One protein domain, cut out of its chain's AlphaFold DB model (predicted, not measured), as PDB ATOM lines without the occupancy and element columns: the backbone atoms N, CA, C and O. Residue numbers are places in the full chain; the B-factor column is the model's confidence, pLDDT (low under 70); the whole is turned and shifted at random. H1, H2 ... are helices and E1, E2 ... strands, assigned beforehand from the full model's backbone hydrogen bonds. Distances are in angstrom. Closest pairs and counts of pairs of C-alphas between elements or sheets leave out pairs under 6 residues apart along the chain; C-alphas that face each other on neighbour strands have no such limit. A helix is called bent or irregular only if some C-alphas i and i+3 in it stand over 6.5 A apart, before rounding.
ATOM      1  N   THR A 299     125.348 129.575 101.508       66.44
ATOM      2  CA  THR A 299     124.886 128.318 102.093       66.44
ATOM      3  C   THR A 299     123.484 128.015 101.542       66.44
ATOM      4  O   THR A 299     122.708 128.951 101.310       66.44
ATOM      5  N   PRO A 300     123.098 126.741 101.367       59.34
ATOM      6  CA  PRO A 300     121.728 126.377 101.009       59.34
ATOM      7  C   PRO A 300     120.680 126.975 101.965       59.34
ATOM      8  O   PRO A 300     119.587 127.351 101.537       59.34
ATOM      9  N   GLU A 301     121.013 127.145 103.249       62.00
ATOM     10  CA  GLU A 301     120.139 127.798 104.230       62.00
ATOM     11  C   GLU A 301     120.022 129.317 104.013       62.00
ATOM     12  O   GLU A 301     118.963 129.895 104.273       62.00
ATOM     13  N   GLN A 302     121.070 129.973 103.501       62.22
ATOM     14  CA  GLN A 302     121.059 131.402 103.164       62.22
ATOM     15  C   GLN A 302     120.216 131.726 101.932       62.22
ATOM     16  O   GLN A 302     119.785 132.869 101.780       62.22
ATOM     17  N   THR A 303     119.896 130.739 101.098       56.19
ATOM     18  CA  THR A 303     118.938 130.904  99.994       56.19
ATOM     19  C   THR A 303     117.552 131.333 100.486       56.19
ATOM     20  O   THR A 303     116.774 131.859  99.710       56.19
ATOM     21  N   LYS A 304     117.255 131.174 101.786       63.31
ATOM     22  CA  LYS A 304     116.015 131.649 102.422       63.31
ATOM     23  C   LYS A 304     116.132 133.042 103.051       63.31
ATOM     24  O   LYS A 304     115.229 133.447 103.785       63.31
ATOM     25  N   GLN A 305     117.238 133.767 102.852       66.44
ATOM     26  CA  GLN A 305     117.369 135.131 103.363       66.44
ATOM     27  C   GLN A 305     116.282 136.019 102.754       66.44
ATOM     28  O   GLN A 305     116.224 136.216 101.543       66.44
ATOM     29  N   GLN A 306     115.426 136.563 103.620       77.06
ATOM     30  CA  GLN A 306     114.348 137.452 103.212       77.06
ATOM     31  C   GLN A 306     114.799 138.915 103.194       77.06
ATOM     32  O   GLN A 306     115.664 139.332 103.968       77.06
ATOM     33  N   GLY A 307     114.173 139.720 102.338       87.06
ATOM     34  CA  GLY A 307     114.366 141.169 102.335       87.06
ATOM     35  C   GLY A 307     115.552 141.648 101.494       87.06
ATOM     36  O   GLY A 307     115.995 140.989 100.555       87.06
ATOM     37  N   VAL A 308     116.063 142.838 101.828       90.38
ATOM     38  CA  VAL A 308     117.077 143.552 101.030       90.38
ATOM     39  C   VAL A 308     118.370 142.741 100.887       90.38
ATOM     40  O   VAL A 308     118.910 142.652  99.790       90.38
ATOM     41  N   LYS A 309     118.838 142.097 101.965       87.94
ATOM     42  CA  LYS A 309     120.060 141.275 101.946       87.94
ATOM     43  C   LYS A 309     119.933 140.072 101.010       87.94
ATOM     44  O   LYS A 309     120.853 139.806 100.241       87.94
ATOM     45  N   GLY A 310     118.774 139.410 101.025       87.94
ATOM     46  CA  GLY A 310     118.462 138.302 100.120       87.94
ATOM     47  C   GLY A 310     118.480 138.728  98.653       87.94
ATOM     48  O   GLY A 310     119.110 138.061  97.834       87.94
ATOM     49  N   LEU A 311     117.866 139.879  98.346       91.75
ATOM     50  CA  LEU A 311     117.889 140.489  97.013       91.75
ATOM     51  C   LEU A 311     119.314 140.806  96.551       91.75
ATOM     52  O   LEU A 311     119.725 140.344  95.493       91.75
ATOM     53  N   VAL A 312     120.083 141.551  97.348       92.00
ATOM     54  CA  VAL A 312     121.467 141.930  97.013       92.00
ATOM     55  C   VAL A 312     122.325 140.693  96.794       92.00
ATOM     56  O   VAL A 312     122.977 140.567  95.764       92.00
ATOM     57  N   SER A 313     122.287 139.749  97.735       88.62
ATOM     58  CA  SER A 313     123.019 138.493  97.614       88.62
ATOM     59  C   SER A 313     122.631 137.751  96.332       88.62
ATOM     60  O   SER A 313     123.504 137.207  95.668       88.62
ATOM     61  N   PHE A 314     121.350 137.767  95.947       89.88
ATOM     62  CA  PHE A 314     120.887 137.053  94.761       89.88
ATOM     63  C   PHE A 314     121.435 137.679  93.483       89.88
ATOM     64  O   PHE A 314     121.902 136.946  92.616       89.88
ATOM     65  N   LEU A 315     121.452 139.014  93.407       91.69
ATOM     66  CA  LEU A 315     121.995 139.753  92.266       91.69
ATOM     67  C   LEU A 315     123.469 139.414  91.997       91.69
ATOM     68  O   LEU A 315     123.840 139.270  90.834       91.69
ATOM     69  N   TYR A 316     124.273 139.248  93.051       89.62
ATOM     70  CA  TYR A 316     125.690 138.878  92.942       89.62
ATOM     71  C   TYR A 316     125.923 137.418  92.558       89.62
ATOM     72  O   TYR A 316     126.890 137.124  91.868       89.62
ATOM     73  N   THR A 317     125.077 136.496  93.022       88.69
ATOM     74  CA  THR A 317     125.304 135.056  92.805       88.69
ATOM     75  C   THR A 317     124.696 134.518  91.523       88.69
ATOM     76  O   THR A 317     125.059 133.436  91.082       88.69
ATOM     77  N   THR A 318     123.713 135.214  90.958       90.25
ATOM     78  CA  THR A 318     122.996 134.714  89.788       90.25
ATOM     79  C   THR A 318     123.720 135.063  88.490       90.25
ATOM     80  O   THR A 318     124.049 136.222  88.208       90.25
ATOM     81  N   GLU A 319     123.923 134.045  87.661       89.38
ATOM     82  CA  GLU A 319     124.522 134.181  86.335       89.38
ATOM     83  C   GLU A 319     123.493 134.538  85.256       89.38
ATOM     84  O   GLU A 319     123.878 135.014  84.189       89.38
ATOM     85  N   ALA A 320     122.195 134.388  85.551       91.56
ATOM     86  CA  ALA A 320     121.109 134.603  84.600       91.56
ATOM     87  C   ALA A 320     121.170 136.007  83.973       91.56
ATOM     88  O   ALA A 320     121.285 137.016  84.677       91.56
ATOM     89  N   SER A 321     121.092 136.087  82.645       91.88
ATOM     90  CA  SER A 321     121.103 137.360  81.911       91.88
ATOM     91  C   SER A 321     119.873 138.210  82.231       91.88
ATOM     92  O   SER A 321     119.987 139.428  82.386       91.88
ATOM     93  N   GLU A 322     118.726 137.559  82.414       93.75
ATOM     94  CA  GLU A 322     117.465 138.165  82.819       93.75
ATOM     95  C   GLU A 322     116.943 137.530  84.110       93.75
ATOM     96  O   GLU A 322     117.088 136.331  84.325       93.75
ATOM     97  N   ILE A 323     116.345 138.351  84.973       94.00
ATOM     98  CA  ILE A 323     115.727 137.914  86.227       94.00
ATOM     99  C   ILE A 323     114.386 138.618  86.377       94.00
ATOM    100  O   ILE A 323     114.317 139.846  86.453       94.00
ATOM    101  N   THR A 324     113.310 137.862  86.476       93.56
ATOM    102  CA  THR A 324     111.961 138.389  86.661       93.56
ATOM    103  C   THR A 324     111.686 138.763  88.120       93.56
ATOM    104  O   THR A 324     112.261 138.222  89.067       93.56
ATOM    105  N   THR A 325     110.732 139.673  88.343       92.94
ATOM    106  CA  THR A 325     110.282 140.000  89.707       92.94
ATOM    107  C   THR A 325     109.670 138.810  90.454       92.94
ATOM    108  O   THR A 325     109.632 138.850  91.680       92.94
ATOM    109  N   LEU A 326     109.165 137.787  89.746       91.06
ATOM    110  CA  LEU A 326     108.628 136.581  90.386       91.06
ATOM    111  C   LEU A 326     109.736 135.698  90.940       91.06
ATOM    112  O   LEU A 326     109.659 135.340  92.105       91.06
ATOM    113  N   GLU A 327     110.782 135.430  90.159       90.44
ATOM    114  CA  GLU A 327     111.927 134.639  90.632       90.44
ATOM    115  C   GLU A 327     112.548 135.286  91.871       90.44
ATOM    116  O   GLU A 327     112.879 134.616  92.845       90.44
ATOM    117  N   ILE A 328     112.628 136.621  91.891       90.81
ATOM    118  CA  ILE A 328     113.077 137.358  93.076       90.81
ATOM    119  C   ILE A 328     112.126 137.157  94.250       90.81
ATOM    120  O   ILE A 328     112.587 136.935  95.368       90.81
ATOM    121  N   GLN A 329     110.817 137.247  94.033       91.06
ATOM    122  CA  GLN A 329     109.842 137.058  95.101       91.06
ATOM    123  C   GLN A 329     109.872 135.625  95.651       91.06
ATOM    124  O   GLN A 329     109.806 135.452  96.864       91.06
ATOM    125  N   GLU A 330     110.011 134.624  94.787       88.62
ATOM    126  CA  GLU A 330     110.093 133.208  95.150       88.62
ATOM    127  C   GLU A 330     111.370 132.904  95.936       88.62
ATOM    128  O   GLU A 330     111.315 132.264  96.985       88.62
ATOM    129  N   LEU A 331     112.513 133.420  95.480       86.06
ATOM    130  CA  LEU A 331     113.809 133.124  96.090       86.06
ATOM    131  C   LEU A 331     114.108 133.980  97.322       86.06
ATOM    132  O   LEU A 331     114.761 133.518  98.249       86.06
ATOM    133  N   THR A 332     113.661 135.236  97.350       86.69
ATOM    134  CA  THR A 332     114.053 136.202  98.397       86.69
ATOM    135  C   THR A 332     112.885 136.659  99.270       86.69
ATOM    136  O   THR A 332     113.075 137.438 100.204       86.69
ATOM    137  N   GLY A 333     111.649 136.250  98.966       87.56
ATOM    138  CA  GLY A 333     110.441 136.739  99.642       87.56
ATOM    139  C   GLY A 333     110.141 138.226  99.402       87.56
ATOM    140  O   GLY A 333     109.183 138.763  99.960       87.56
ATOM    141  N   VAL A 334     110.946 138.925  98.594       88.25
ATOM    142  CA  VAL A 334     110.783 140.354  98.315       88.25
ATOM    143  C   VAL A 334     109.771 140.557  97.198       88.25
ATOM    144  O   VAL A 334     110.041 140.286  96.031       88.25
ATOM    145  N   SER A 335     108.611 141.122  97.536       90.25
ATOM    146  CA  SER A 335     107.638 141.553  96.530       90.25
ATOM    147  C   SER A 335     108.009 142.931  95.975       90.25
ATOM    148  O   SER A 335     107.635 143.976  96.523       90.25
ATOM    149  N   LEU A 336     108.734 142.935  94.854       88.69
ATOM    150  CA  LEU A 336     109.057 144.164  94.126       88.69
ATOM    151  C   LEU A 336     107.814 144.828  93.529       88.69
ATOM    152  O   LEU A 336     107.780 146.044  93.439       88.69
ATOM    153  N   GLN A 337     106.761 144.073  93.212       85.50
ATOM    154  CA  GLN A 337     105.518 144.636  92.667       85.50
ATOM    155  C   GLN A 337     104.883 145.688  93.588       85.50
ATOM    156  O   GLN A 337     104.363 146.689  93.108       85.50
ATOM    157  N   LYS A 338     104.949 145.483  94.912       85.50
ATOM    158  CA  LYS A 338     104.347 146.391  95.901       85.50
ATOM    159  C   LYS A 338     105.287 147.514  96.337       85.50
ATOM    160  O   LYS A 338     104.843 148.619  96.610       85.50
ATOM    161  N   ASN A 339     106.584 147.222  96.436       89.31
ATOM    162  CA  ASN A 339     107.561 148.077  97.118       89.31
ATOM    163  C   ASN A 339     108.780 148.413  96.243       89.31
ATOM    164  O   ASN A 339     109.864 148.667  96.768       89.31
ATOM    165  N   MET A 340     108.618 148.410  94.918       90.94
ATOM    166  CA  MET A 340     109.699 148.602  93.944       90.94
ATOM    167  C   MET A 340     110.576 149.812  94.272       90.94
ATOM    168  O   MET A 340     111.777 149.663  94.478       90.94
ATOM    169  N   SER A 341     109.962 150.995  94.382       91.12
ATOM    170  CA  SER A 341     110.678 152.250  94.635       91.12
ATOM    171  C   SER A 341     111.493 152.184  95.922       91.12
ATOM    172  O   SER A 341     112.626 152.650  95.958       91.12
ATOM    173  N   ARG A 342     110.945 151.562  96.972       93.88
ATOM    174  CA  ARG A 342     111.635 151.402  98.252       93.88
ATOM    175  C   ARG A 342     112.850 150.491  98.109       93.88
ATOM    176  O   ARG A 342     113.938 150.883  98.515       93.88
ATOM    177  N   TYR A 343     112.685 149.301  97.529       93.69
ATOM    178  CA  TYR A 343     113.788 148.346  97.401       93.69
ATOM    179  C   TYR A 343     114.907 148.864  96.502       93.69
ATOM    180  O   TYR A 343     116.076 148.769  96.866       93.69
ATOM    181  N   LEU A 344     114.546 149.464  95.368       94.38
ATOM    182  CA  LEU A 344     115.517 150.053  94.459       94.38
ATOM    183  C   LEU A 344     116.181 151.295  95.065       94.38
ATOM    184  O   LEU A 344     117.334 151.546  94.759       94.38
ATOM    185  N   SER A 345     115.535 152.043  95.965       94.81
ATOM    186  CA  SER A 345     116.177 153.201  96.615       94.81
ATOM    187  C   SER A 345     117.295 152.843  97.605       94.81
ATOM    188  O   SER A 345     118.063 153.725  97.988       94.81
ATOM    189  N   TYR A 346     117.417 151.580  98.036       94.44
ATOM    190  CA  TYR A 346     118.454 151.206  98.999       94.44
ATOM    191  C   TYR A 346     119.859 151.333  98.383       94.44
ATOM    192  O   TYR A 346     120.117 150.722  97.340       94.44
ATOM    193  N   PRO A 347     120.807 152.028  99.050       92.19
ATOM    194  CA  PRO A 347     122.166 152.217  98.532       92.19
ATOM    195  C   PRO A 347     122.876 150.906  98.184       92.19
ATOM    196  O   PRO A 347     123.528 150.808  97.150       92.19
ATOM    197  N   ILE A 348     122.687 149.872  99.009       92.75
ATOM    198  CA  ILE A 348     123.279 148.551  98.787       92.75
ATOM    199  C   ILE A 348     122.733 147.852  97.531       92.75
ATOM    200  O   ILE A 348     123.478 147.164  96.838       92.75
ATOM    201  N   VAL A 349     121.452 148.047  97.200       94.19
ATOM    202  CA  VAL A 349     120.848 147.484  95.981       94.19
ATOM    203  C   VAL A 349     121.387 148.219  94.763       94.19
ATOM    204  O   VAL A 349     121.788 147.580  93.799       94.19
ATOM    205  N   GLN A 350     121.472 149.548  94.829       94.19
ATOM    206  CA  GLN A 350     122.062 150.357  93.763       94.19
ATOM    207  C   GLN A 350     123.525 149.986  93.498       94.19
ATOM    208  O   GLN A 350     123.919 149.866  92.341       94.19
ATOM    209  N   GLN A 351     124.313 149.750  94.551       91.50
ATOM    210  CA  GLN A 351     125.683 149.256  94.405       91.50
ATOM    211  C   GLN A 351     125.709 147.880  93.734       91.50
ATOM    212  O   GLN A 351     126.417 147.699  92.754       91.50
ATOM    213  N   ALA A 352     124.882 146.934  94.186       92.56
ATOM    214  CA  ALA A 352     124.824 145.602  93.586       92.56
ATOM    215  C   ALA A 352     124.424 145.626  92.104       92.56
ATOM    216  O   ALA A 352     124.949 144.849  91.310       92.56
ATOM    217  N   LEU A 353     123.513 146.519  91.710       93.81
ATOM    218  CA  LEU A 353     123.133 146.704  90.310       93.81
ATOM    219  C   LEU A 353     124.300 147.215  89.464       93.81
ATOM    220  O   LEU A 353     124.554 146.652  88.400       93.81
ATOM    221  N   ARG A 354     125.047 148.210  89.960       91.94
ATOM    222  CA  ARG A 354     126.267 148.695  89.294       91.94
ATOM    223  C   ARG A 354     127.302 147.586  89.148       91.94
ATOM    224  O   ARG A 354     127.749 147.321  88.038       91.94
ATOM    225  N   ASP A 355     127.604 146.897  90.242       89.38
ATOM    226  CA  ASP A 355     128.668 145.891  90.299       89.38
ATOM    227  C   ASP A 355     128.383 144.681  89.410       89.38
ATOM    228  O   ASP A 355     129.295 144.058  88.876       89.38
ATOM    229  N   THR A 356     127.105 144.350  89.225       91.06
ATOM    230  CA  THR A 356     126.676 143.214  88.399       91.06
ATOM    231  C   THR A 356     126.322 143.608  86.962       91.06
ATOM    232  O   THR A 356     125.893 142.747  86.185       91.06
ATOM    233  N   GLY A 357     126.474 144.892  86.605       92.88
ATOM    234  CA  GLY A 357     126.122 145.438  85.291       92.88
ATOM    235  C   GLY A 357     124.625 145.355  84.975       92.88
ATOM    236  O   GLY A 357     124.232 145.292  83.806       92.88
ATOM    237  N   ARG A 358     123.771 145.289  86.001       94.50
ATOM    238  CA  ARG A 358     122.328 145.073  85.863       94.50
ATOM    239  C   ARG A 358     121.562 146.385  85.921       94.50
ATOM    240  O   ARG A 358     121.827 147.251  86.747       94.50
ATOM    241  N   THR A 359     120.534 146.485  85.093       95.31
ATOM    242  CA  THR A 359     119.529 147.549  85.150       95.31
ATOM    243  C   THR A 359     118.154 146.936  85.387       95.31
ATOM    244  O   THR A 359     117.938 145.752  85.125       95.31
ATOM    245  N   PHE A 360     117.228 147.718  85.942       94.88
ATOM    246  CA  PHE A 360     115.852 147.276  86.144       94.88
ATOM    247  C   PHE A 360     114.949 147.847  85.046       94.88
ATOM    248  O   PHE A 360     114.733 149.056  84.986       94.88
ATOM    249  N   ASP A 361     114.423 146.971  84.193       93.19
ATOM    250  CA  ASP A 361     113.479 147.299  83.124       93.19
ATOM    251  C   ASP A 361     112.051 147.311  83.692       93.19
ATOM    252  O   ASP A 361     111.484 146.271  84.059       93.19
ATOM    253  N   VAL A 362     111.477 148.513  83.805       90.06
ATOM    254  CA  VAL A 362     110.108 148.715  84.288       90.06
ATOM    255  C   VAL A 362     109.142 148.499  83.130       90.06
ATOM    256  O   VAL A 362     108.826 149.421  82.381       90.06
ATOM    257  N   ARG A 363     108.589 147.293  83.025       86.56
ATOM    258  CA  ARG A 363     107.499 147.025  82.083       86.56
ATOM    259  C   ARG A 363     106.144 147.208  82.760       86.56
ATOM    260  O   ARG A 363     105.915 146.703  83.858       86.56
ATOM    261  N   ARG A 364     105.243 147.946  82.104       75.44
ATOM    262  CA  ARG A 364     103.848 148.149  82.532       75.44
ATOM    263  C   ARG A 364     102.905 147.359  81.615       75.44
ATOM    264  O   ARG A 364     103.202 147.165  80.438       75.44
ATOM    265  N   GLY A 365     101.777 146.902  82.157       78.56
ATOM    266  CA  GLY A 365     100.724 146.200  81.409       78.56
ATOM    267  C   GLY A 365     100.418 144.790  81.924       78.56
ATOM    268  O   GLY A 365     101.202 144.180  82.651       78.56
ATOM    269  N   ARG A 366      99.246 144.263  81.550       71.88
ATOM    270  CA  ARG A 366      98.794 142.916  81.933       71.88
ATOM    271  C   ARG A 366      99.703 141.876  81.265       71.88
ATOM    272  O   ARG A 366      99.755 141.805  80.047       71.88
ATOM    273  N   GLY A 367     100.443 141.109  82.068       77.19
ATOM    274  CA  GLY A 367     101.402 140.097  81.593       77.19
ATOM    275  C   GLY A 367     102.855 140.576  81.492       77.19
ATOM    276  O   GLY A 367     103.765 139.753  81.483       77.19
ATOM    277  N   ASN A 368     103.096 141.888  81.531       80.50
ATOM    278  CA  ASN A 368     104.437 142.458  81.497       80.50
ATOM    279  C   ASN A 368     104.996 142.597  82.911       80.50
ATOM    280  O   ASN A 368     104.547 143.430  83.699       80.50
ATOM    281  N   ARG A 369     105.984 141.768  83.243       85.06
ATOM    282  CA  ARG A 369     106.654 141.807  84.545       85.06
ATOM    283  C   ARG A 369     107.944 142.605  84.439       85.06
ATOM    284  O   ARG A 369     108.671 142.483  83.455       85.06
ATOM    285  N   GLY A 370     108.219 143.408  85.466       91.06
ATOM    286  CA  GLY A 370     109.522 144.045  85.615       91.06
ATOM    287  C   GLY A 370     110.619 142.987  85.721       91.06
ATOM    288  O   GLY A 370     110.394 141.890  86.250       91.06
ATOM    289  N   ARG A 371     111.798 143.304  85.197       94.31
ATOM    290  CA  ARG A 371     112.924 142.370  85.160       94.31
ATOM    291  C   ARG A 371     114.246 143.096  85.321       94.31
ATOM    292  O   ARG A 371     114.389 144.243  84.911       94.31
ATOM    293  N   PHE A 372     115.217 142.415  85.905       94.75
ATOM    294  CA  PHE A 372     116.603 142.847  85.891       94.75
ATOM    295  C   PHE A 372     117.264 142.278  84.650       94.75
ATOM    296  O   PHE A 372     117.216 141.070  84.434       94.75
ATOM    297  N   VAL A 373     117.889 143.140  83.860       95.06
ATOM    298  CA  VAL A 373     118.597 142.756  82.641       95.06
ATOM    299  C   VAL A 373     120.062 143.106  82.833       95.06
ATOM    300  O   VAL A 373     120.392 144.222  83.241       95.06
ATOM    301  N   ARG A 374     120.954 142.148  82.585       92.56
ATOM    302  CA  ARG A 374     122.389 142.429  82.518       92.56
ATOM    303  C   ARG A 374     122.651 143.172  81.212       92.56
ATOM    304  O   ARG A 374     122.346 142.664  80.136       92.56
ATOM    305  N   SER A 375     123.179 144.385  81.308       87.00
ATOM    306  CA  SER A 375     123.494 145.188  80.130       87.00
ATOM    307  C   SER A 375     124.551 144.441  79.320       87.00
ATOM    308  O   SER A 375     125.629 144.167  79.835       87.00
ATOM    309  N   ALA A 376     124.261 144.099  78.061       70.94
ATOM    310  CA  ALA A 376     125.202 143.365  77.205       70.94
ATOM    311  C   ALA A 376     126.540 144.114  77.026       70.94
ATOM    312  O   ALA A 376     127.584 143.485  76.883       70.94
ATOM    313  N   ALA A 377     126.499 145.449  77.114       61.97
ATOM    314  CA  ALA A 377     127.662 146.335  77.087       61.97
ATOM    315  C   ALA A 377     128.538 146.257  78.353       61.97
ATOM    316  O   ALA A 377     129.681 146.695  78.335       61.97
ATOM    317  N   LEU A 378     128.016 145.684  79.441       54.28
ATOM    318  CA  LEU A 378     128.708 145.456  80.707       54.28
ATOM    319  C   LEU A 378     128.730 143.950  80.986       54.28
ATOM    320  O   LEU A 378     128.243 143.472  82.012       54.28
ATOM    321  N   ARG A 379     129.326 143.161  80.080       48.38
ATOM    322  CA  ARG A 379     130.043 141.992  80.605       48.38
ATOM    323  C   ARG A 379     131.058 142.547  81.610       48.38
ATOM    324  O   ARG A 379     131.632 143.597  81.308       48.38
TER     325      ARG A 379
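Overview. This is residues 299 to 379 of the 432 residues of an uncharacterized protein of Afipia felis (UniProt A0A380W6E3). Four short helices pack into a cluster, H1 and H4 side by side and H2 and H3 turned crosswise, and a small three-stranded sheet closes one side of it. The sheet is a hairpin of E2 and E3 with E1 added beside E3, and H2 with its residues 325 to 328 and H4 with its residues 350 to 353 only graze it. The C-alphas of Gly 365, in the link between the two strands of the hairpin, and of Thr 299, the first printed residue, are the two farthest apart in the printed part. The printed part has 81 residues, with four named helices and three named strands in the order H1 E1 H2 H3 H4 E2 E3 along the chain; the sheet runs E1 E3 E2, antiparallel throughout, and the class is mixed, helices and strands. It is compact, with a radius of gyration of the C-alphas of 12.0 A and spans of 34 by 29 by 22 A.

Along the chain. Find C-alpha 308 at (117.077, 143.552, 101.030); from there H1, residues 308 to 317, runs 14.4 A. Next come E1, residues 322 to 324, 6.7 A long, and H2, residues 325 to 332, 10.2 A. H3, residues 336 to 345, measures 11.8 A and is irregular: C-alphas 338 and 341 are 8.7 A apart. H4, residues 347 to 355, runs 12.3 A from C-alpha 347 at (122.166, 152.217, 98.532). E2, residues 358 to 361, is 9.5 A long, and E3, residues 371 to 374, covers 9.8 A to C-alpha 374 at (122.389, 142.429, 82.518).

Arrangement. Look first at the C-alphas of Val 312 and Val 349, 5.7 A apart, the closest of H1 and H4, which touch at a shallow tilt of 9 degrees, the same way. H1 touches H2 about perpendicular, at 78 degrees, closest at the C-alphas of Gly 310 and Thr 332, 5.2 A. H2 touches H3 about perpendicular, at 77 degrees, closest at the C-alphas of Thr 325 and Leu 336, 6.2 A. H2 and H4 are apart. Every O i to N i+4 pair is within hydrogen-bond range in H1, H2 and H4, but 4 of 6 in H3. In the sheet, E1 and E3 are antiparallel at 165 degrees, with N 323 and O 372 at 2.9 A. The hairpin of E2 and E3 is antiparallel at 145 degrees, with N 361 and O 371 at 2.8 A. H2 only grazes the sheet with residues 325 to 328, and H4 with residues 350 to 353.

Size, cuts and confidence. The C-alphas of Thr 299 and Gly 365 are the two farthest apart, at 36.5 A. The printed part has no cut and no long link. Confidence is under 70 at residues 299 to 305 and 377 to 379.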